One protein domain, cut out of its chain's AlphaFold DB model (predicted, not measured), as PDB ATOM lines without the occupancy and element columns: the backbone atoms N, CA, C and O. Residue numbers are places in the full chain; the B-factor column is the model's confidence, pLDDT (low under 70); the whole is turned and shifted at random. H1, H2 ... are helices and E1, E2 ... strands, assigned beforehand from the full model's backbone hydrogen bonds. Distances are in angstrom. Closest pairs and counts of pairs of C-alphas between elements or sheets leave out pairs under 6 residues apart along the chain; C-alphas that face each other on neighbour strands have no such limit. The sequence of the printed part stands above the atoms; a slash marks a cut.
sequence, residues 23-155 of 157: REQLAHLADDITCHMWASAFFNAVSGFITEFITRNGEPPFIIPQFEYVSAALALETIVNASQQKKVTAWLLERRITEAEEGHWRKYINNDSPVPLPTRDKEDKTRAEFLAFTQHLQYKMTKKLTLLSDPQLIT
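This is residues 23 to 155 of the 157 residues of an uncharacterized protein of Schizopora paradoxa (UniProt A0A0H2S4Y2). One long helix, H1, makes much of the length of an elongated model; a long two-stranded hairpin, E1 and E2, lies along its first part, and a second helix, H3, crosses it nearly at right angles farther on. After H1 the link of residues 58 to 71 folds back to the hairpin, and beyond the hairpin the small strand pair E3 and E5 and the short H2 make a loose side part with H3 and E4. The printed part has 133 residues, with three named helices and five named strands in the order H1 E1 E2 H2 E3 E4 H3 E5. There are two antiparallel sheets, E1 - E2 and E3 - E5, and the class is mixed, helices and strands. The whole is loose, with a radius of gyration of the C-alphas of 18.8 A and spans of 68 by 36 by 29 A.

H1, residues 23 to 57, comes near the hairpin of E1, residues 72 to 80, and E2, residues 86 to 94, with its residues 23 to 37. The closest C-alphas of H1 and E2 are those of Leu 26 and Ala 90, 5.6 A apart; for H1 and E1 they are those of Ile 33 and Leu 74, 6.9 A apart. E1 and E2 are antiparallel at 161 degrees, with N 73 and O 93 at 2.8 A and N 89 and O 77 at 2.9 A, within hydrogen-bond range. H2, residues 99 to 102, is apart from H1. E3, residues 105 to 107, and E5, residues 152 to 154, are antiparallel at 148 degrees, with N 106 and O 153 at 2.8 A. The closest C-alphas of H2 and E5 are those of Glu 102 and Ile 154, 5.7 A apart. E4, residues 113 to 116, pairs with no named strand; its closest C-alpha pair with H3, residues 122 to 141, is Pro 116 and Ala 128, 5.5 A. H3 touches H1 with residues 134 to 138 alone, on residues 42 to 46 of H1, about perpendicular at 81 degrees; the closest C-alphas are those of Val 46 and Thr 134, 6.4 A apart. In H1 and H3 every O i to N i+4 pair is within hydrogen-bond range; H2 is too short for one, and its one O i to N i+3 pair is not within range.

H1 begins at C-alpha 23 (-38.644, -28.017, 60.244) and is 50.9 A long. E1 is 26.3 A long, E2 25.7 A and H3 28.3 A. H3 ends at C-alpha 141 (-11.354, -39.688, 42.095), and E5 ends at C-alpha 154 (-34.018, -35.553, 29.576).

The C-alphas farthest apart are those of Pro 61 and Ser 83, 68.0 A. Residues 52 to 58, of which 52 to 57 belong to H1, stand free. The printed part has no cut. The link from H1 to E1 is long, and that from H3 to E5 is short. The mean pLDDT of the printed part is 89.6, with residues 154 to 155 under 70.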
ATOM      1  N   ARG A  23     -40.091 -27.834  60.038       84.62
ATOM      2  CA  ARG A  23     -38.644 -28.017  60.244       84.62
ATOM      3  C   ARG A  23     -38.124 -29.365  59.760       84.62
ATOM      4  O   ARG A  23     -37.003 -29.414  59.276       84.62
ATOM      5  N   GLU A  24     -38.916 -30.426  59.890       87.44
ATOM      6  CA  GLU A  24     -38.511 -31.762  59.437       87.44
ATOM      7  C   GLU A  24     -38.411 -31.781  57.913       87.44
ATOM      8  O   GLU A  24     -37.373 -32.138  57.368       87.44
ATOM      9  N   GLN A  25     -39.441 -31.274  57.229       89.81
ATOM     10  CA  GLN A  25     -39.417 -31.116  55.775       89.81
ATOM     11  C   GLN A  25     -38.219 -30.273  55.322       89.81
ATOM     12  O   GLN A  25     -37.524 -30.648  54.387       89.81
ATOM     13  N   LEU A  26     -37.947 -29.156  56.003       90.75
ATOM     14  CA  LEU A  26     -36.799 -28.310  55.692       90.75
ATOM     15  C   LEU A  26     -35.462 -29.055  55.822       90.75
ATOM     16  O   LEU A  26     -34.609 -28.889  54.960       90.75
ATOM     17  N   ALA A  27     -35.274 -29.856  56.873       91.25
ATOM     18  CA  ALA A  27     -34.041 -30.620  57.059       91.25
ATOM     19  C   ALA A  27     -33.827 -31.622  55.913       91.25
ATOM     20  O   ALA A  27     -32.754 -31.646  55.323       91.25
ATOM     21  N   HIS A  28     -34.873 -32.357  55.528       91.94
ATOM     22  CA  HIS A  28     -34.802 -33.292  54.403       91.94
ATOM     23  C   HIS A  28     -34.520 -32.590  53.068       91.94
ATOM     24  O   HIS A  28     -33.644 -33.013  52.325       91.94
ATOM     25  N   LEU A  29     -35.187 -31.467  52.788       94.56
ATOM     26  CA  LEU A  29     -34.921 -30.709  51.561       94.56
ATOM     27  C   LEU A  29     -33.527 -30.055  51.562       94.56
ATOM     28  O   LEU A  29     -32.966 -29.805  50.495       94.56
ATOM     29  N   ALA A  30     -32.963 -29.767  52.740       94.12
ATOM     30  CA  ALA A  30     -31.586 -29.300  52.883       94.12
ATOM     31  C   ALA A  30     -30.570 -30.417  52.574       94.12
ATOM     32  O   ALA A  30     -29.538 -30.147  51.950       94.12
ATOM     33  N   ASP A  31     -30.868 -31.660  52.952       93.81
ATOM     34  CA  ASP A  31     -30.075 -32.821  52.543       93.81
ATOM     35  C   ASP A  31     -30.176 -33.033  51.024       93.81
ATOM     36  O   ASP A  31     -29.145 -33.142  50.358       93.81
ATOM     37  N   ASP A  32     -31.383 -32.966  50.452       93.38
ATOM     38  CA  ASP A  32     -31.614 -33.146  49.011       93.38
ATOM     39  C   ASP A  32     -30.860 -32.104  48.166       93.38
ATOM     40  O   ASP A  32     -30.142 -32.462  47.227       93.38
ATOM     41  N   ILE A  33     -30.942 -30.811  48.513       94.75
ATOM     42  CA  ILE A  33     -30.188 -29.770  47.792       94.75
ATOM     43  C   ILE A  33     -28.673 -29.949  47.966       94.75
ATOM     44  O   ILE A  33     -27.910 -29.675  47.039       94.75
ATOM     45  N   THR A  34     -28.215 -30.451  49.116       94.44
ATOM     46  CA  THR A  34     -26.793 -30.750  49.340       94.44
ATOM     47  C   THR A  34     -26.339 -31.912  48.459       94.44
ATOM     48  O   THR A  34     -25.288 -31.822  47.817       94.44
ATOM     49  N   CYS A  35     -27.134 -32.979  48.363       92.19
ATOM     50  CA  CYS A  35     -26.907 -34.081  47.432       92.19
ATOM     51  C   CYS A  35     -26.840 -33.580  45.986       92.19
ATOM     52  O   CYS A  35     -25.911 -33.941  45.262       92.19
ATOM     53  N   HIS A  36     -27.749 -32.687  45.592       92.81
ATOM     54  CA  HIS A  36     -27.759 -32.063  44.270       92.81
ATOM     55  C   HIS A  36     -26.489 -31.249  43.980       92.81
ATOM     56  O   HIS A  36     -25.888 -31.361  42.908       92.81
ATOM     57  N   MET A  37     -26.022 -30.463  44.956       93.56
ATOM     58  CA  MET A  37     -24.766 -29.711  44.853       93.56
ATOM     59  C   MET A  37     -23.560 -30.637  44.665       93.56
ATOM     60  O   MET A  37     -22.719 -30.380  43.800       93.56
ATOM     61  N   TRP A  38     -23.479 -31.727  45.433       93.50
ATOM     62  CA  TRP A  38     -22.428 -32.734  45.260       93.50
ATOM     63  C   TRP A  38     -22.509 -33.420  43.899       93.50
ATOM     64  O   TRP A  38     -21.477 -33.621  43.262       93.50
ATOM     65  N   ALA A  39     -23.718 -33.725  43.428       91.94
ATOM     66  CA  ALA A  39     -23.953 -34.271  42.099       91.94
ATOM     67  C   ALA A  39     -23.383 -33.379  40.993       91.94
ATOM     68  O   ALA A  39     -22.566 -33.823  40.178       91.94
ATOM     69  N   SER A  40     -23.729 -32.094  41.022       93.00
ATOM     70  CA  SER A  40     -23.178 -31.105  40.097       93.00
ATOM     71  C   SER A  40     -21.649 -31.017  40.201       93.00
ATOM     72  O   SER A  40     -20.948 -31.080  39.189       93.00
ATOM     73  N   ALA A  41     -21.100 -30.958  41.420       93.44
ATOM     74  CA  ALA A  41     -19.659 -30.856  41.648       93.44
ATOM     75  C   ALA A  41     -18.877 -32.075  41.127       93.44
ATOM     76  O   ALA A  41     -17.835 -31.912  40.489       93.44
ATOM     77  N   PHE A  42     -19.375 -33.293  41.351       93.44
ATOM     78  CA  PHE A  42     -18.748 -34.512  40.836       93.44
ATOM     79  C   PHE A  42     -18.781 -34.578  39.315       93.44
ATOM     80  O   PHE A  42     -17.805 -35.017  38.702       93.44
ATOM     81  N   PHE A  43     -19.874 -34.140  38.694       92.88
ATOM     82  CA  PHE A  43     -19.948 -34.090  37.241       92.88
ATOM     83  C   PHE A  43     -18.976 -33.048  36.668       92.88
ATOM     84  O   PHE A  43     -18.207 -33.359  35.761       92.88
ATOM     85  N   ASN A  44     -18.897 -31.863  37.279       94.25
ATOM     86  CA  ASN A  44     -17.928 -30.831  36.905       94.25
ATOM     87  C   ASN A  44     -16.474 -31.301  37.065       94.25
ATOM     88  O   ASN A  44     -15.632 -30.982  36.227       94.25
ATOM     89  N   ALA A  45     -16.171 -32.091  38.099       94.94
ATOM     90  CA  ALA A  45     -14.846 -32.684  38.276       94.94
ATOM     91  C   ALA A  45     -14.491 -33.651  37.132       94.94
ATOM     92  O   ALA A  45     -13.371 -33.617  36.623       94.94
ATOM     93  N   VAL A  46     -15.449 -34.474  36.689       95.31
ATOM     94  CA  VAL A  46     -15.278 -35.359  35.525       95.31
ATOM     95  C   VAL A  46     -15.061 -34.551  34.247       95.31
ATOM     96  O   VAL A  46     -14.108 -34.823  33.517       95.31
ATOM     97  N   SER A  47     -15.881 -33.529  33.998       94.44
ATOM     98  CA  SER A  47     -15.716 -32.642  32.840       94.44
ATOM     99  C   SER A  47     -14.354 -31.942  32.851       94.44
ATOM    100  O   SER A  47     -13.672 -31.907  31.829       94.44
ATOM    101  N   GLY A  48     -13.900 -31.462  34.013       96.00
ATOM    102  CA  GLY A  48     -12.568 -30.874  34.179       96.00
ATOM    103  C   GLY A  48     -11.440 -31.856  33.848       96.00
ATOM    104  O   GLY A  48     -10.514 -31.502  33.120       96.00
ATOM    105  N   PHE A  49     -11.552 -33.107  34.304       96.38
ATOM    106  CA  PHE A  49     -10.598 -34.165  33.964       96.38
ATOM    107  C   PHE A  49     -10.544 -34.433  32.453       96.38
ATOM    108  O   PHE A  49      -9.454 -34.538  31.888       96.38
ATOM    109  N   ILE A  50     -11.702 -34.530  31.793       96.06
ATOM    110  CA  ILE A  50     -11.793 -34.751  30.342       96.06
ATOM    111  C   ILE A  50     -11.121 -33.598  29.591       96.06
ATOM    112  O   ILE A  50     -10.262 -33.843  28.745       96.06
ATOM    113  N   THR A  51     -11.447 -32.352  29.938       96.38
ATOM    114  CA  THR A  51     -10.851 -31.156  29.326       96.38
ATOM    115  C   THR A  51      -9.331 -31.132  29.484       96.38
ATOM    116  O   THR A  51      -8.608 -30.871  28.521       96.38
ATOM    117  N   GLU A  52      -8.814 -31.451  30.674       97.06
ATOM    118  CA  GLU A  52      -7.368 -31.507  30.920       97.06
ATOM    119  C   GLU A  52      -6.699 -32.641  30.126       97.06
ATOM    120  O   GLU A  52      -5.552 -32.520  29.682       97.06
ATOM    121  N   PHE A  53      -7.391 -33.767  29.949       96.31
ATOM    122  CA  PHE A  53      -6.901 -34.884  29.148       96.31
ATOM    123  C   PHE A  53      -6.823 -34.513  27.663       96.31
ATOM    124  O   PHE A  53      -5.773 -34.716  27.053       96.31
ATOM    125  N   ILE A  54      -7.874 -33.913  27.103       97.19
ATOM    126  CA  ILE A  54      -7.916 -33.446  25.706       97.19
ATOM    127  C   ILE A  54      -6.847 -32.383  25.458       97.19
ATOM    128  O   ILE A  54      -6.070 -32.498  24.514       97.19
ATOM    129  N   THR A  55      -6.723 -31.401  26.355       97.50
ATOM    130  CA  THR A  55      -5.709 -30.337  26.245       97.50
ATOM    131  C   THR A  55      -4.290 -30.903  26.121       97.50
ATOM    132  O   THR A  55      -3.455 -30.337  25.419       97.50
ATOM    133  N   ARG A  56      -3.998 -32.031  26.781       97.81
ATOM    134  CA  ARG A  56      -2.670 -32.664  26.753       97.81
ATOM    135  C   ARG A  56      -2.465 -33.638  25.599       97.81
ATOM    136  O   ARG A  56      -1.332 -33.795  25.157       97.81
ATOM    137  N   ASN A  57      -3.517 -34.324  25.160       97.38
ATOM    138  CA  ASN A  57      -3.406 -35.476  24.257       97.38
ATOM    139  C   ASN A  57      -4.040 -35.243  22.875       97.38
ATOM    140  O   ASN A  57      -3.882 -36.083  21.992       97.38
ATOM    141  N   GLY A  58      -4.719 -34.113  22.677       96.50
ATOM    142  CA  GLY A  58      -5.510 -33.819  21.487       96.50
ATOM    143  C   GLY A  58      -6.947 -34.340  21.575       96.50
ATOM    144  O   GLY A  58      -7.322 -35.067  22.495       96.50
ATOM    145  N   GLU A  59      -7.756 -33.934  20.597       95.88
ATOM    146  CA  GLU A  59      -9.165 -34.320  20.483       95.88
ATOM    147  C   GLU A  59      -9.322 -35.806  20.119       95.88
ATOM    148  O   GLU A  59      -8.590 -36.314  19.258       95.88
ATOM    149  N   PRO A  60     -10.281 -36.528  20.726       94.31
ATOM    150  CA  PRO A  60     -10.565 -37.901  20.344       94.31
ATOM    151  C   PRO A  60     -11.284 -37.976  18.984       94.31
ATOM    152  O   PRO A  60     -11.969 -37.039  18.576       94.31
ATOM    153  N   PRO A  61     -11.228 -39.129  18.292       94.25
ATOM    154  CA  PRO A  61     -11.916 -39.334  17.015       94.25
ATOM    155  C   PRO A  61     -13.427 -39.611  17.174       94.25
ATOM    156  O   PRO A  61     -14.037 -40.245  16.314       94.25
ATOM    157  N   PHE A  62     -14.036 -39.203  18.289       91.12
ATOM    158  CA  PHE A  62     -15.451 -39.410  18.596       91.12
ATOM    159  C   PHE A  62     -16.016 -38.227  19.385       91.12
ATOM    160  O   PHE A  62     -15.282 -37.506  20.056       91.12
ATOM    161  N   ILE A  63     -17.335 -38.043  19.322       91.69
ATOM    162  CA  ILE A  63     -18.033 -36.985  20.057       91.69
ATOM    163  C   ILE A  63     -18.178 -37.410  21.518       91.69
ATOM    164  O   ILE A  63     -18.655 -38.509  21.801       91.69
ATOM    165  N   ILE A  64     -17.789 -36.531  22.441       93.12
ATOM    166  CA  ILE A  64     -17.992 -36.734  23.876       93.12
ATOM    167  C   ILE A  64     -19.344 -36.132  24.274       93.12
ATOM    168  O   ILE A  64     -19.508 -34.912  24.152       93.12
ATOM    169  N   PRO A  65     -20.294 -36.938  24.781       92.69
ATOM    170  CA  PRO A  65     -21.548 -36.419  25.313       92.69
ATOM    171  C   PRO A  65     -21.322 -35.354  26.393       92.69
ATOM    172  O   PRO A  65     -20.482 -35.519  27.275       92.69
ATOM    173  N   GLN A  66     -22.097 -34.273  26.331       88.56
ATOM    174  CA  GLN A  66     -22.115 -33.228  27.353       88.56
ATOM    175  C   GLN A  66     -23.390 -33.364  28.180       88.56
ATOM    176  O   GLN A  66     -24.473 -33.542  27.623       88.56
ATOM    177  N   PHE A  67     -23.257 -33.277  29.501       88.81
ATOM    178  CA  PHE A  67     -24.394 -33.225  30.413       88.81
ATOM    179  C   PHE A  67     -24.173 -32.134  31.454       88.81
ATOM    180  O   PHE A  67     -23.045 -31.737  31.739       88.81
ATOM    181  N   GLU A  68     -25.266 -31.689  32.052       87.25
ATOM    182  CA  GLU A  68     -25.262 -30.824  33.219       87.25
ATOM    183  C   GLU A  68     -26.357 -31.277  34.183       87.25
ATOM    184  O   GLU A  68     -27.380 -31.829  33.774       87.25
ATOM    185  N   TYR A  69     -26.146 -31.036  35.473       89.38
ATOM    186  CA  TYR A  69     -27.236 -31.121  36.437       89.38
ATOM    187  C   TYR A  69     -28.100 -29.867  36.322       89.38
ATOM    188  O   TYR A  69     -27.575 -28.754  36.249       89.38
ATOM    189  N   VAL A  70     -29.422 -30.047  36.343       91.69
ATOM    190  CA  VAL A  70     -30.371 -28.928  36.367       91.69
ATOM    191  C   VAL A  70     -30.075 -27.997  37.532       91.69
ATOM    192  O   VAL A  70     -29.621 -28.427  38.583       91.69
ATOM    193  N   SER A  71     -30.332 -26.702  37.388       91.94
ATOM    194  CA  SER A  71     -30.256 -25.811  38.545       91.94
ATOM    195  C   SER A  71     -31.372 -26.162  39.530       91.94
ATOM    196  O   SER A  71     -32.519 -26.323  39.111       91.94
ATOM    197  N   ALA A  72     -31.037 -26.245  40.817       94.31
ATOM    198  CA  ALA A  72     -31.992 -26.472  41.894       94.31
ATOM    199  C   ALA A  72     -31.849 -25.401  42.984       94.31
ATOM    200  O   ALA A  72     -30.772 -24.828  43.168       94.31
ATOM    201  N   ALA A  73     -32.933 -25.120  43.701       94.81
ATOM    202  CA  ALA A  73     -32.976 -24.138  44.776       94.81
ATOM    203  C   ALA A  73     -33.928 -24.568  45.895       94.81
ATOM    204  O   ALA A  73     -34.987 -25.137  45.644       94.81
ATOM    205  N   LEU A  74     -33.575 -24.225  47.133       95.25
ATOM    206  CA  LEU A  74     -34.446 -24.378  48.293       95.25
ATOM    207  C   LEU A  74     -35.264 -23.095  48.489       95.25
ATOM    208  O   LEU A  74     -34.715 -22.041  48.815       95.25
ATOM    209  N   ALA A  75     -36.575 -23.179  48.286       94.56
ATOM    210  CA  ALA A  75     -37.508 -22.078  48.484       94.56
ATOM    211  C   ALA A  75     -38.194 -22.178  49.848       94.56
ATOM    212  O   ALA A  75     -38.618 -23.255  50.266       94.56
ATOM    213  N   LEU A  76     -38.330 -21.037  50.524       92.44
ATOM    214  CA  LEU A  76     -38.961 -20.919  51.835       92.44
ATOM    215  C   LEU A  76     -40.090 -19.893  51.780       92.44
ATOM    216  O   LEU A  76     -39.863 -18.733  51.444       92.44
ATOM    217  N   GLU A  77     -41.283 -20.295  52.193       90.50
ATOM    218  CA  GLU A  77     -42.390 -19.384  52.472       90.50
ATOM    219  C   GLU A  77     -42.586 -19.310  53.983       90.50
ATOM    220  O   GLU A  77     -42.707 -20.330  54.662       90.50
ATOM    221  N   THR A  78     -42.620 -18.093  54.522       88.75
ATOM    222  CA  THR A  78     -42.939 -17.854  55.932       88.75
ATOM    223  C   THR A  78     -44.234 -17.068  56.027       88.75
ATOM    224  O   THR A  78     -44.270 -15.884  55.700       88.75
ATOM    225  N   ILE A  79     -45.285 -17.713  56.523       86.12
ATOM    226  CA  ILE A  79     -46.577 -17.083  56.786       86.12
ATOM    227  C   ILE A  79     -46.656 -16.770  58.277       86.12
ATOM    228  O   ILE A  79     -46.494 -17.654  59.120       86.12
ATOM    229  N   VAL A  80     -46.929 -15.511  58.609       87.00
ATOM    230  CA  VAL A  80     -47.253 -15.095  59.977       87.00
ATOM    231  C   VAL A  80     -48.764 -14.957  60.068       87.00
ATOM    232  O   VAL A  80     -49.355 -14.156  59.349       87.00
ATOM    233  N   ASN A  81     -49.403 -15.763  60.911       83.81
ATOM    234  CA  ASN A  81     -50.849 -15.675  61.100       83.81
ATOM    235  C   ASN A  81     -51.226 -14.536  62.070       83.81
ATOM    236  O   ASN A  81     -50.372 -13.917  62.707       83.81
ATOM    237  N   ALA A  82     -52.529 -14.270  62.206       83.19
ATOM    238  CA  ALA A  82     -53.052 -13.229  63.097       83.19
ATOM    239  C   ALA A  82     -52.673 -13.435  64.581       83.19
ATOM    240  O   ALA A  82     -52.637 -12.472  65.340       83.19
ATOM    241  N   SER A  83     -52.344 -14.668  64.990       84.81
ATOM    242  CA  SER A  83     -51.839 -15.000  66.329       84.81
ATOM    243  C   SER A  83     -50.308 -14.907  66.456       84.81
ATOM    244  O   SER A  83     -49.745 -15.416  67.422       84.81
ATOM    245  N   GLN A  84     -49.626 -14.262  65.499       82.06
ATOM    246  CA  GLN A  84     -48.164 -14.110  65.425       82.06
ATOM    247  C   GLN A  84     -47.371 -15.427  65.369       82.06
ATOM    248  O   GLN A  84     -46.145 -15.434  65.511       82.06
ATOM    249  N   GLN A  85     -48.030 -16.555  65.114       80.94
ATOM    250  CA  GLN A  85     -47.353 -17.821  64.889       80.94
ATOM    251  C   GLN A  85     -46.783 -17.847  63.471       80.94
ATOM    252  O   GLN A  85     -47.473 -17.576  62.483       80.94
ATOM    253  N   LYS A  86     -45.499 -18.197  63.381       81.81
ATOM    254  CA  LYS A  86     -44.794 -18.377  62.114       81.81
ATOM    255  C   LYS A  86     -44.990 -19.806  61.630       81.81
ATOM    256  O   LYS A  86     -44.575 -20.747  62.305       81.81
ATOM    257  N   LYS A  87     -45.566 -19.960  60.445       83.75
ATOM    258  CA  LYS A  87     -45.564 -21.210  59.690       83.75
ATOM    259  C   LYS A  87     -44.530 -21.090  58.579       83.75
ATOM    260  O   LYS A  87     -44.591 -20.149  57.796       83.75
ATOM    261  N   VAL A  88     -43.589 -22.027  58.535       85.00
ATOM    262  CA  VAL A  88     -42.604 -22.132  57.453       85.00
ATOM    263  C   VAL A  88     -42.975 -23.326  56.591       85.00
ATOM    264  O   VAL A  88     -43.186 -24.418  57.123       85.00
ATOM    265  N   THR A  89     -43.035 -23.111  55.286       88.38
ATOM    266  CA  THR A  89     -43.157 -24.164  54.281       88.38
ATOM    267  C   THR A  89     -41.922 -24.106  53.390       88.38
ATOM    268  O   THR A  89     -41.443 -23.018  53.068       88.38
ATOM    269  N   ALA A  90     -41.380 -25.267  53.038       92.25
ATOM    270  CA  ALA A  90     -40.172 -25.385  52.234       92.25
ATOM    271  C   ALA A  90     -40.450 -26.214  50.975       92.25
ATOM    272  O   ALA A  90     -41.230 -27.166  51.026       92.25
ATOM    273  N   TRP A  91     -39.798 -25.869  49.866       93.25
ATOM    274  CA  TRP A  91     -39.859 -26.616  48.608       93.25
ATOM    275  C   TRP A  91     -38.487 -26.685  47.962       93.25
ATOM    276  O   TRP A  91     -37.720 -25.725  48.024       93.25
ATOM    277  N   LEU A  92     -38.212 -27.798  47.289       94.81
ATOM    278  CA  LEU A  92     -37.140 -27.874  46.310       94.81
ATOM    279  C   LEU A  92     -37.709 -27.459  44.952       94.81
ATOM    280  O   LEU A  92     -38.742 -27.970  44.517       94.81
ATOM    281  N   LEU A  93     -37.063 -26.494  44.314       95.50
ATOM    282  CA  LEU A  93     -37.386 -26.023  42.977       95.50
ATOM    283  C   LEU A  93     -36.274 -26.457  42.032       95.50
ATOM    284  O   LEU A  93     -35.107 -26.279  42.361       95.50
ATOM    285  N   GLU A  94     -36.629 -26.947  40.851       93.88
ATOM    286  CA  GLU A  94     -35.678 -27.331  39.807       93.88
ATOM    287  C   GLU A  94     -36.023 -26.641  38.487       93.88
ATOM    288  O   GLU A  94     -37.184 -26.297  38.227       93.88
ATOM    289  N   ARG A  95     -35.017 -26.440  37.629       92.31
ATOM    290  CA  ARG A  95     -35.239 -25.977  36.255       92.31
ATOM    291  C   ARG A  95     -36.138 -26.979  35.534       92.31
ATOM    292  O   ARG A  95     -35.751 -28.121  35.306       92.31
ATOM    293  N   ARG A  96     -37.322 -26.525  35.121       90.06
ATOM    294  CA  ARG A  96     -38.213 -27.320  34.274       90.06
ATOM    295  C   ARG A  96     -37.566 -27.513  32.906       90.06
ATOM    296  O   ARG A  96     -37.295 -26.532  32.220       90.06
ATOM    297  N   ILE A  97     -37.367 -28.767  32.521       87.00
ATOM    298  CA  ILE A  97     -36.995 -29.163  31.165       87.00
ATOM    299  C   ILE A  97     -38.255 -29.682  30.476       87.00
ATOM    300  O   ILE A  97     -39.018 -30.449  31.072       87.00
ATOM    301  N   THR A  98     -38.505 -29.251  29.244       86.62
ATOM    302  CA  THR A  98     -39.651 -29.725  28.465       86.62
ATOM    303  C   THR A  98     -39.235 -30.716  27.389       86.62
ATOM    304  O   THR A  98     -38.136 -30.640  26.848       86.62
ATOM    305  N   GLU A  99     -40.151 -31.614  27.018       84.69
ATOM    306  CA  GLU A  99     -39.879 -32.567  25.936       84.69
ATOM    307  C   GLU A  99     -39.678 -31.893  24.576       84.69
ATOM    308  O   GLU A  99     -39.007 -32.432  23.702       84.69
ATOM    309  N   ALA A 100     -40.242 -30.697  24.398       82.62
ATOM    310  CA  ALA A 100     -40.035 -29.904  23.196       82.62
ATOM    311  C   ALA A 100     -38.588 -29.394  23.070       82.62
ATOM    312  O   ALA A 100     -38.119 -29.190  21.955       82.62
ATOM    313  N   GLU A 101     -37.897 -29.180  24.193       77.56
ATOM    314  CA  GLU A 101     -36.509 -28.704  24.225       77.56
ATOM    315  C   GLU A 101     -35.520 -29.868  24.160       77.56
ATOM    316  O   GLU A 101     -34.547 -29.816  23.416       77.56
ATOM    317  N   GLU A 102     -35.782 -30.920  24.935       80.56
ATOM    318  CA  GLU A 102     -34.800 -31.962  25.240       80.56
ATOM    319  C   GLU A 102     -35.399 -33.370  25.110       80.56
ATOM    320  O   GLU A 102     -34.940 -34.300  25.749       80.56
ATOM    321  N   GLY A 103     -36.446 -33.581  24.315       83.31
ATOM    322  CA  GLY A 103     -36.996 -34.921  24.090       83.31
ATOM    323  C   GLY A 103     -37.563 -35.605  25.344       83.31
ATOM    324  O   GLY A 103     -37.854 -34.989  26.363       83.31
ATOM    325  N   HIS A 104     -37.782 -36.916  25.264       84.62
ATOM    326  CA  HIS A 104     -38.409 -37.654  26.362       84.62
ATOM    327  C   HIS A 104     -37.450 -37.892  27.530       84.62
ATOM    328  O   HIS A 104     -36.254 -38.123  27.342       84.62
ATOM    329  N   TRP A 105     -38.009 -37.923  28.740       84.38
ATOM    330  CA  TRP A 105     -37.289 -38.368  29.929       84.38
ATOM    331  C   TRP A 105     -36.822 -39.820  29.777       84.38
ATOM    332  O   TRP A 105     -37.581 -40.691  29.337       84.38
ATOM    333  N   ARG A 106     -35.564 -40.086  30.142       86.56
ATOM    334  CA  ARG A 106     -34.920 -41.397  30.029       86.56
ATOM    335  C   ARG A 106     -34.030 -41.667  31.235       86.56
ATOM    336  O   ARG A 106     -33.352 -40.791  31.775       86.56
ATOM    337  N   LYS A 107     -33.978 -42.940  31.606       87.62
ATOM    338  CA  LYS A 107     -33.036 -43.473  32.585       87.62
ATOM    339  C   LYS A 107     -32.021 -44.338  31.853       87.62
ATOM    340  O   LYS A 107     -32.414 -45.207  31.080       87.62
ATOM    341  N   TYR A 108     -30.735 -44.096  32.092       89.06
ATOM    342  CA  TYR A 108     -29.649 -44.800  31.397       89.06
ATOM    343  C   TYR A 108     -28.925 -45.816  32.281       89.06
ATOM    344  O   TYR A 108     -28.366 -46.779  31.764       89.06
ATOM    345  N   ILE A 109     -28.922 -45.616  33.599       87.81
ATOM    346  CA  ILE A 109     -28.265 -46.485  34.583       87.81
ATOM    347  C   ILE A 109     -29.173 -46.567  35.811       87.81
ATOM    348  O   ILE A 109     -29.792 -45.569  36.184       87.81
ATOM    349  N   ASN A 110     -29.266 -47.745  36.425       85.00
ATOM    350  CA  ASN A 110     -30.009 -47.923  37.669       85.00
ATOM    351  C   ASN A 110     -29.144 -47.625  38.898       85.00
ATOM    352  O   ASN A 110     -27.919 -47.687  38.872       85.00
ATOM    353  N   ASN A 111     -29.799 -47.360  40.020       84.12
ATOM    354  CA  ASN A 111     -29.157 -47.196  41.317       84.12
ATOM    355  C   ASN A 111     -28.523 -48.493  41.854       84.12
ATOM    356  O   ASN A 111     -27.617 -48.426  42.679       84.12
ATOM    357  N   ASP A 112     -28.993 -49.659  41.406       85.62
ATOM    358  CA  ASP A 112     -28.559 -50.978  41.876       85.62
ATOM    359  C   ASP A 112     -27.472 -51.630  41.005       85.62
ATOM    360  O   ASP A 112     -26.914 -52.664  41.380       85.62
ATOM    361  N   SER A 113     -27.155 -51.038  39.852       86.56
ATOM    362  CA  SER A 113     -26.241 -51.617  38.874       86.56
ATOM    363  C   SER A 113     -25.476 -50.537  38.110       86.56
ATOM    364  O   SER A 113     -26.099 -49.648  37.533       86.56
ATOM    365  N   PRO A 114     -24.137 -50.640  38.002       83.06
ATOM    366  CA  PRO A 114     -23.338 -49.749  37.159       83.06
ATOM    367  C   PRO A 114     -23.430 -50.107  35.665       83.06
ATOM    368  O   PRO A 114     -22.783 -49.474  34.832       83.06
ATOM    369  N   VAL A 115     -24.165 -51.167  35.312       90.00
ATOM    370  CA  VAL A 115     -24.336 -51.602  33.924       90.00
ATOM    371  C   VAL A 115     -25.411 -50.734  33.268       90.00
ATOM    372  O   VAL A 115     -26.524 -50.674  33.798       90.00
ATOM    373  N   PRO A 116     -25.125 -50.098  32.117       92.50
ATOM    374  CA  PRO A 116     -26.133 -49.316  31.428       92.50
ATOM    375  C   PRO A 116     -27.351 -50.139  31.016       92.50
ATOM    376  O   PRO A 116     -27.245 -51.316  30.654       92.50
ATOM    377  N   LEU A 117     -28.513 -49.495  31.039       89.69
ATOM    378  CA  LEU A 117     -29.760 -50.091  30.594       89.69
ATOM    379  C   LEU A 117     -29.707 -50.386  29.084       89.69
ATOM    380  O   LEU A 117     -29.194 -49.570  28.312       89.69
ATOM    381  N   PRO A 118     -30.237 -51.537  28.631       89.50
ATOM    382  CA  PRO A 118     -30.252 -51.869  27.213       89.50
ATOM    383  C   PRO A 118     -31.065 -50.855  26.403       89.50
ATOM    384  O   PRO A 118     -32.233 -50.606  26.695       89.50
ATOM    385  N   THR A 119     -30.473 -50.339  25.329       88.44
ATOM    386  CA  THR A 119     -31.133 -49.468  24.352       88.44
ATOM    387  C   THR A 119     -30.819 -49.933  22.930       88.44
ATOM    388  O   THR A 119     -29.805 -50.592  22.682       88.44
ATOM    389  N   ARG A 120     -31.730 -49.643  21.997       86.12
ATOM    390  CA  ARG A 120     -31.567 -49.936  20.563       86.12
ATOM    391  C   ARG A 120     -30.937 -48.775  19.802       86.12
ATOM    392  O   ARG A 120     -30.416 -48.997  18.713       86.12
ATOM    393  N   ASP A 121     -31.003 -47.575  20.364       89.88
ATOM    394  CA  ASP A 121     -30.465 -46.378  19.744       89.88
ATOM    395  C   ASP A 121     -28.963 -46.223  20.042       89.88
ATOM    396  O   ASP A 121     -28.484 -46.505  21.147       89.88
ATOM    397  N   LYS A 122     -28.191 -45.827  19.025       90.12
ATOM    398  CA  LYS A 122     -26.727 -45.747  19.124       90.12
ATOM    399  C   LYS A 122     -26.286 -44.538  19.948       90.12
ATOM    400  O   LYS A 122     -25.268 -44.622  20.646       90.12
ATOM    401  N   GLU A 123     -27.011 -43.432  19.867       89.12
ATOM    402  CA  GLU A 123     -26.700 -42.228  20.631       89.12
ATOM    403  C   GLU A 123     -27.016 -42.448  22.103       89.12
ATOM    404  O   GLU A 123     -26.152 -42.217  22.949       89.12
ATOM    405  N   ASP A 124     -28.176 -43.027  22.404       89.56
ATOM    406  CA  ASP A 124     -28.543 -43.441  23.756       89.56
ATOM    407  C   ASP A 124     -27.513 -44.391  24.346       89.56
ATOM    408  O   ASP A 124     -27.119 -44.232  25.501       89.56
ATOM    409  N   LYS A 125     -27.028 -45.357  23.560       91.69
ATOM    410  CA  LYS A 125     -25.970 -46.267  24.005       91.69
ATOM    411  C   LYS A 125     -24.692 -45.501  24.353       91.69
ATOM    412  O   LYS A 125     -24.099 -45.759  25.396       91.69
ATOM    413  N   THR A 126     -24.302 -44.540  23.519       93.06
ATOM    414  CA  THR A 126     -23.118 -43.695  23.747       93.06
ATOM    415  C   THR A 126     -23.281 -42.846  25.013       93.06
ATOM    416  O   THR A 126     -22.353 -42.741  25.815       93.06
ATOM    417  N   ARG A 127     -24.475 -42.284  25.242       92.00
ATOM    418  CA  ARG A 127     -24.832 -41.547  26.465       92.00
ATOM    419  C   ARG A 127     -24.755 -42.448  27.700       92.00
ATOM    420  O   ARG A 127     -24.131 -42.071  28.688       92.00
ATOM    421  N   ALA A 128     -25.317 -43.652  27.625       92.44
ATOM    422  CA  ALA A 128     -25.278 -44.650  28.693       92.44
ATOM    423  C   ALA A 128     -23.841 -45.063  29.057       92.44
ATOM    424  O   ALA A 128     -23.469 -45.075  30.231       92.44
ATOM    425  N   GLU A 129     -23.015 -45.365  28.052       93.56
ATOM    426  CA  GLU A 129     -21.606 -45.729  28.233       93.56
ATOM    427  C   GLU A 129     -20.797 -44.571  28.825       93.56
ATOM    428  O   GLU A 129     -19.987 -44.783  29.732       93.56
ATOM    429  N   PHE A 130     -21.054 -43.340  28.375       93.88
ATOM    430  CA  PHE A 130     -20.431 -42.153  28.946       93.88
ATOM    431  C   PHE A 130     -20.798 -41.970  30.424       93.88
ATOM    432  O   PHE A 130     -19.916 -41.726  31.245       93.88
ATOM    433  N   LEU A 131     -22.069 -42.133  30.796       93.56
ATOM    434  CA  LEU A 131     -22.500 -42.037  32.195       93.56
ATOM    435  C   LEU A 131     -21.881 -43.140  33.067       93.56
ATOM    436  O   LEU A 131     -21.486 -42.879  34.199       93.56
ATOM    437  N   ALA A 132     -21.710 -44.356  32.546       93.94
ATOM    438  CA  ALA A 132     -21.017 -45.414  33.283       93.94
ATOM    439  C   ALA A 132     -19.523 -45.087  33.451       93.94
ATOM    440  O   ALA A 132     -18.933 -45.319  34.512       93.94
ATOM    441  N   PHE A 133     -18.908 -44.486  32.429       94.25
ATOM    442  CA  PHE A 133     -17.555 -43.950  32.523       94.25
ATOM    443  C   PHE A 133     -17.445 -42.860  33.601       94.25
ATOM    444  O   PHE A 133     -16.502 -42.905  34.397       94.25
ATOM    445  N   THR A 134     -18.393 -41.918  33.680       94.38
ATOM    446  CA  THR A 134     -18.354 -40.857  34.699       94.38
ATOM    447  C   THR A 134     -18.473 -41.433  36.108       94.38
ATOM    448  O   THR A 134     -17.673 -41.064  36.968       94.38
ATOM    449  N   GLN A 135     -19.365 -42.404  36.337       92.94
ATOM    450  CA  GLN A 135     -19.482 -43.118  37.616       92.94
ATOM    451  C   GLN A 135     -18.173 -43.797  38.025       92.94
ATOM    452  O   GLN A 135     -17.714 -43.665  39.163       92.94
ATOM    453  N   HIS A 136     -17.532 -44.495  37.086       93.56
ATOM    454  CA  HIS A 136     -16.256 -45.164  37.337       93.56
ATOM    455  C   HIS A 136     -15.133 -44.175  37.652       93.56
ATOM    456  O   HIS A 136     -14.321 -44.405  38.553       93.56
ATOM    457  N   LEU A 137     -15.075 -43.059  36.924       94.81
ATOM    458  CA  LEU A 137     -14.079 -42.023  37.162       94.81
ATOM    459  C   LEU A 137     -14.299 -41.342  38.516       94.81
ATOM    460  O   LEU A 137     -13.337 -41.202  39.269       94.81
ATOM    461  N   GLN A 138     -15.541 -41.009  38.873       94.81
ATOM    462  CA  GLN A 138     -15.890 -40.473  40.192       94.81
ATOM    463  C   GLN A 138     -15.442 -41.419  41.305       94.81
ATOM    464  O   GLN A 138     -14.730 -40.993  42.213       94.81
ATOM    465  N   TYR A 139     -15.748 -42.715  41.192       93.56
ATOM    466  CA  TYR A 139     -15.319 -43.723  42.164       93.56
ATOM    467  C   TYR A 139     -13.794 -43.771  42.331       93.56
ATOM    468  O   TYR A 139     -13.280 -43.948  43.435       93.56
ATOM    469  N   LYS A 140     -13.032 -43.576  41.250       94.62
ATOM    470  CA  LYS A 140     -11.568 -43.461  41.329       94.62
ATOM    471  C   LYS A 140     -11.125 -42.156  41.988       94.62
ATOM    472  O   LYS A 140     -10.270 -42.196  42.874       94.62
ATOM    473  N   MET A 141     -11.690 -41.022  41.578       94.06
ATOM    474  CA  MET A 141     -11.354 -39.688  42.095       94.06
ATOM    475  C   MET A 141     -11.602 -39.581  43.601       94.06
ATOM    476  O   MET A 141     -10.785 -39.020  44.330       94.06
ATOM    477  N   THR A 142     -12.681 -40.190  44.088       93.06
ATOM    478  CA  THR A 142     -13.048 -40.214  45.511       93.06
ATOM    479  C   THR A 142     -12.297 -41.275  46.308       93.06
ATOM    480  O   THR A 142     -12.624 -41.514  47.468       93.06
ATOM    481  N   LYS A 143     -11.302 -41.946  45.709       94.06
ATOM    482  CA  LYS A 143     -10.577 -43.067  46.325       94.06
ATOM    483  C   LYS A 143     -11.528 -44.148  46.847       94.06
ATOM    484  O   LYS A 143     -11.280 -44.732  47.899       94.06
ATOM    485  N   LYS A 144     -12.577 -44.440  46.076       91.94
ATOM    486  CA  LYS A 144     -13.590 -45.472  46.337       91.94
ATOM    487  C   LYS A 144     -14.572 -45.152  47.466       91.94
ATOM    488  O   LYS A 144     -15.251 -46.056  47.940       91.94
ATOM    489  N   LEU A 145     -14.648 -43.899  47.913       87.81
ATOM    490  CA  LEU A 145     -15.545 -43.514  49.006       87.81
ATOM    491  C   LEU A 145     -16.984 -43.298  48.543       87.81
ATOM    492  O   LEU A 145     -17.910 -43.590  49.289       87.81
ATOM    493  N   THR A 146     -17.176 -42.758  47.337       87.94
ATOM    494  CA  THR A 146     -18.512 -42.430  46.821       87.94
ATOM    495  C   THR A 146     -18.516 -42.242  45.302       87.94
ATOM    496  O   THR A 146     -17.463 -42.051  44.685       87.94
ATOM    497  N   LEU A 147     -19.698 -42.304  44.701       86.88
ATOM    498  CA  LEU A 147     -19.985 -41.988  43.301       86.88
ATOM    499  C   LEU A 147     -21.450 -41.550  43.177       86.88
ATOM    500  O   LEU A 147     -22.246 -41.801  44.084       86.88
ATOM    501  N   LEU A 148     -21.823 -40.945  42.049       80.50
ATOM    502  CA  LEU A 148     -23.226 -40.665  41.746       80.50
ATOM    503  C   LEU A 148     -23.903 -41.867  41.099       80.50
ATOM    504  O   LEU A 148     -23.658 -42.192  39.941       80.50
ATOM    505  N   SER A 149     -24.788 -42.515  41.842       76.88
ATOM    506  CA  SER A 149     -25.690 -43.526  41.303       76.88
ATOM    507  C   SER A 149     -26.956 -42.873  40.750       76.88
ATOM    508  O   SER A 149     -27.374 -41.833  41.246       76.88
ATOM    509  N   ASP A 150     -27.604 -43.528  39.791       77.44
ATOM    510  CA  ASP A 150     -28.931 -43.144  39.288       77.44
ATOM    511  C   ASP A 150     -29.050 -41.827  38.488       77.44
ATOM    512  O   ASP A 150     -29.953 -41.031  38.748       77.44
ATOM    513  N   PRO A 151     -28.201 -41.570  37.475       71.12
ATOM    514  CA  PRO A 151     -28.430 -40.442  36.580       71.12
ATOM    515  C   PRO A 151     -29.754 -40.616  35.811       71.12
ATOM    516  O   PRO A 151     -29.923 -41.549  35.019       71.12
ATOM    517  N   GLN A 152     -30.680 -39.683  36.030       72.12
ATOM    518  CA  GLN A 152     -31.950 -39.557  35.315       72.12
ATOM    519  C   GLN A 152     -31.925 -38.262  34.509       72.12
ATOM    520  O   GLN A 152     -31.525 -37.220  35.025       72.12
ATOM    521  N   LEU A 153     -32.273 -38.335  33.227       71.81
ATOM    522  CA  LEU A 153     -31.968 -37.271  32.275       71.81
ATOM    523  C   LEU A 153     -33.127 -37.063  31.304       71.81
ATOM    524  O   LEU A 153     -33.930 -37.958  31.050       71.81
ATOM    525  N   ILE A 154     -33.182 -35.870  30.728       61.88
ATOM    526  CA  ILE A 154     -34.018 -35.553  29.576       61.88
ATOM    527  C   ILE A 154     -33.026 -35.216  28.458       61.88
ATOM    528  O   ILE A 154     -32.078 -34.466  28.694       61.88
ATOM    529  N   THR A 155     -33.138 -35.879  27.310       54.38
ATOM    530  CA  THR A 155     -32.153 -35.786  26.218       54.38
ATOM    531  C   THR A 155     -32.838 -35.659  24.870       54.38
ATOM    532  O   THR A 155     -33.652 -36.529  24.523       54.38
TER     533      THR A 155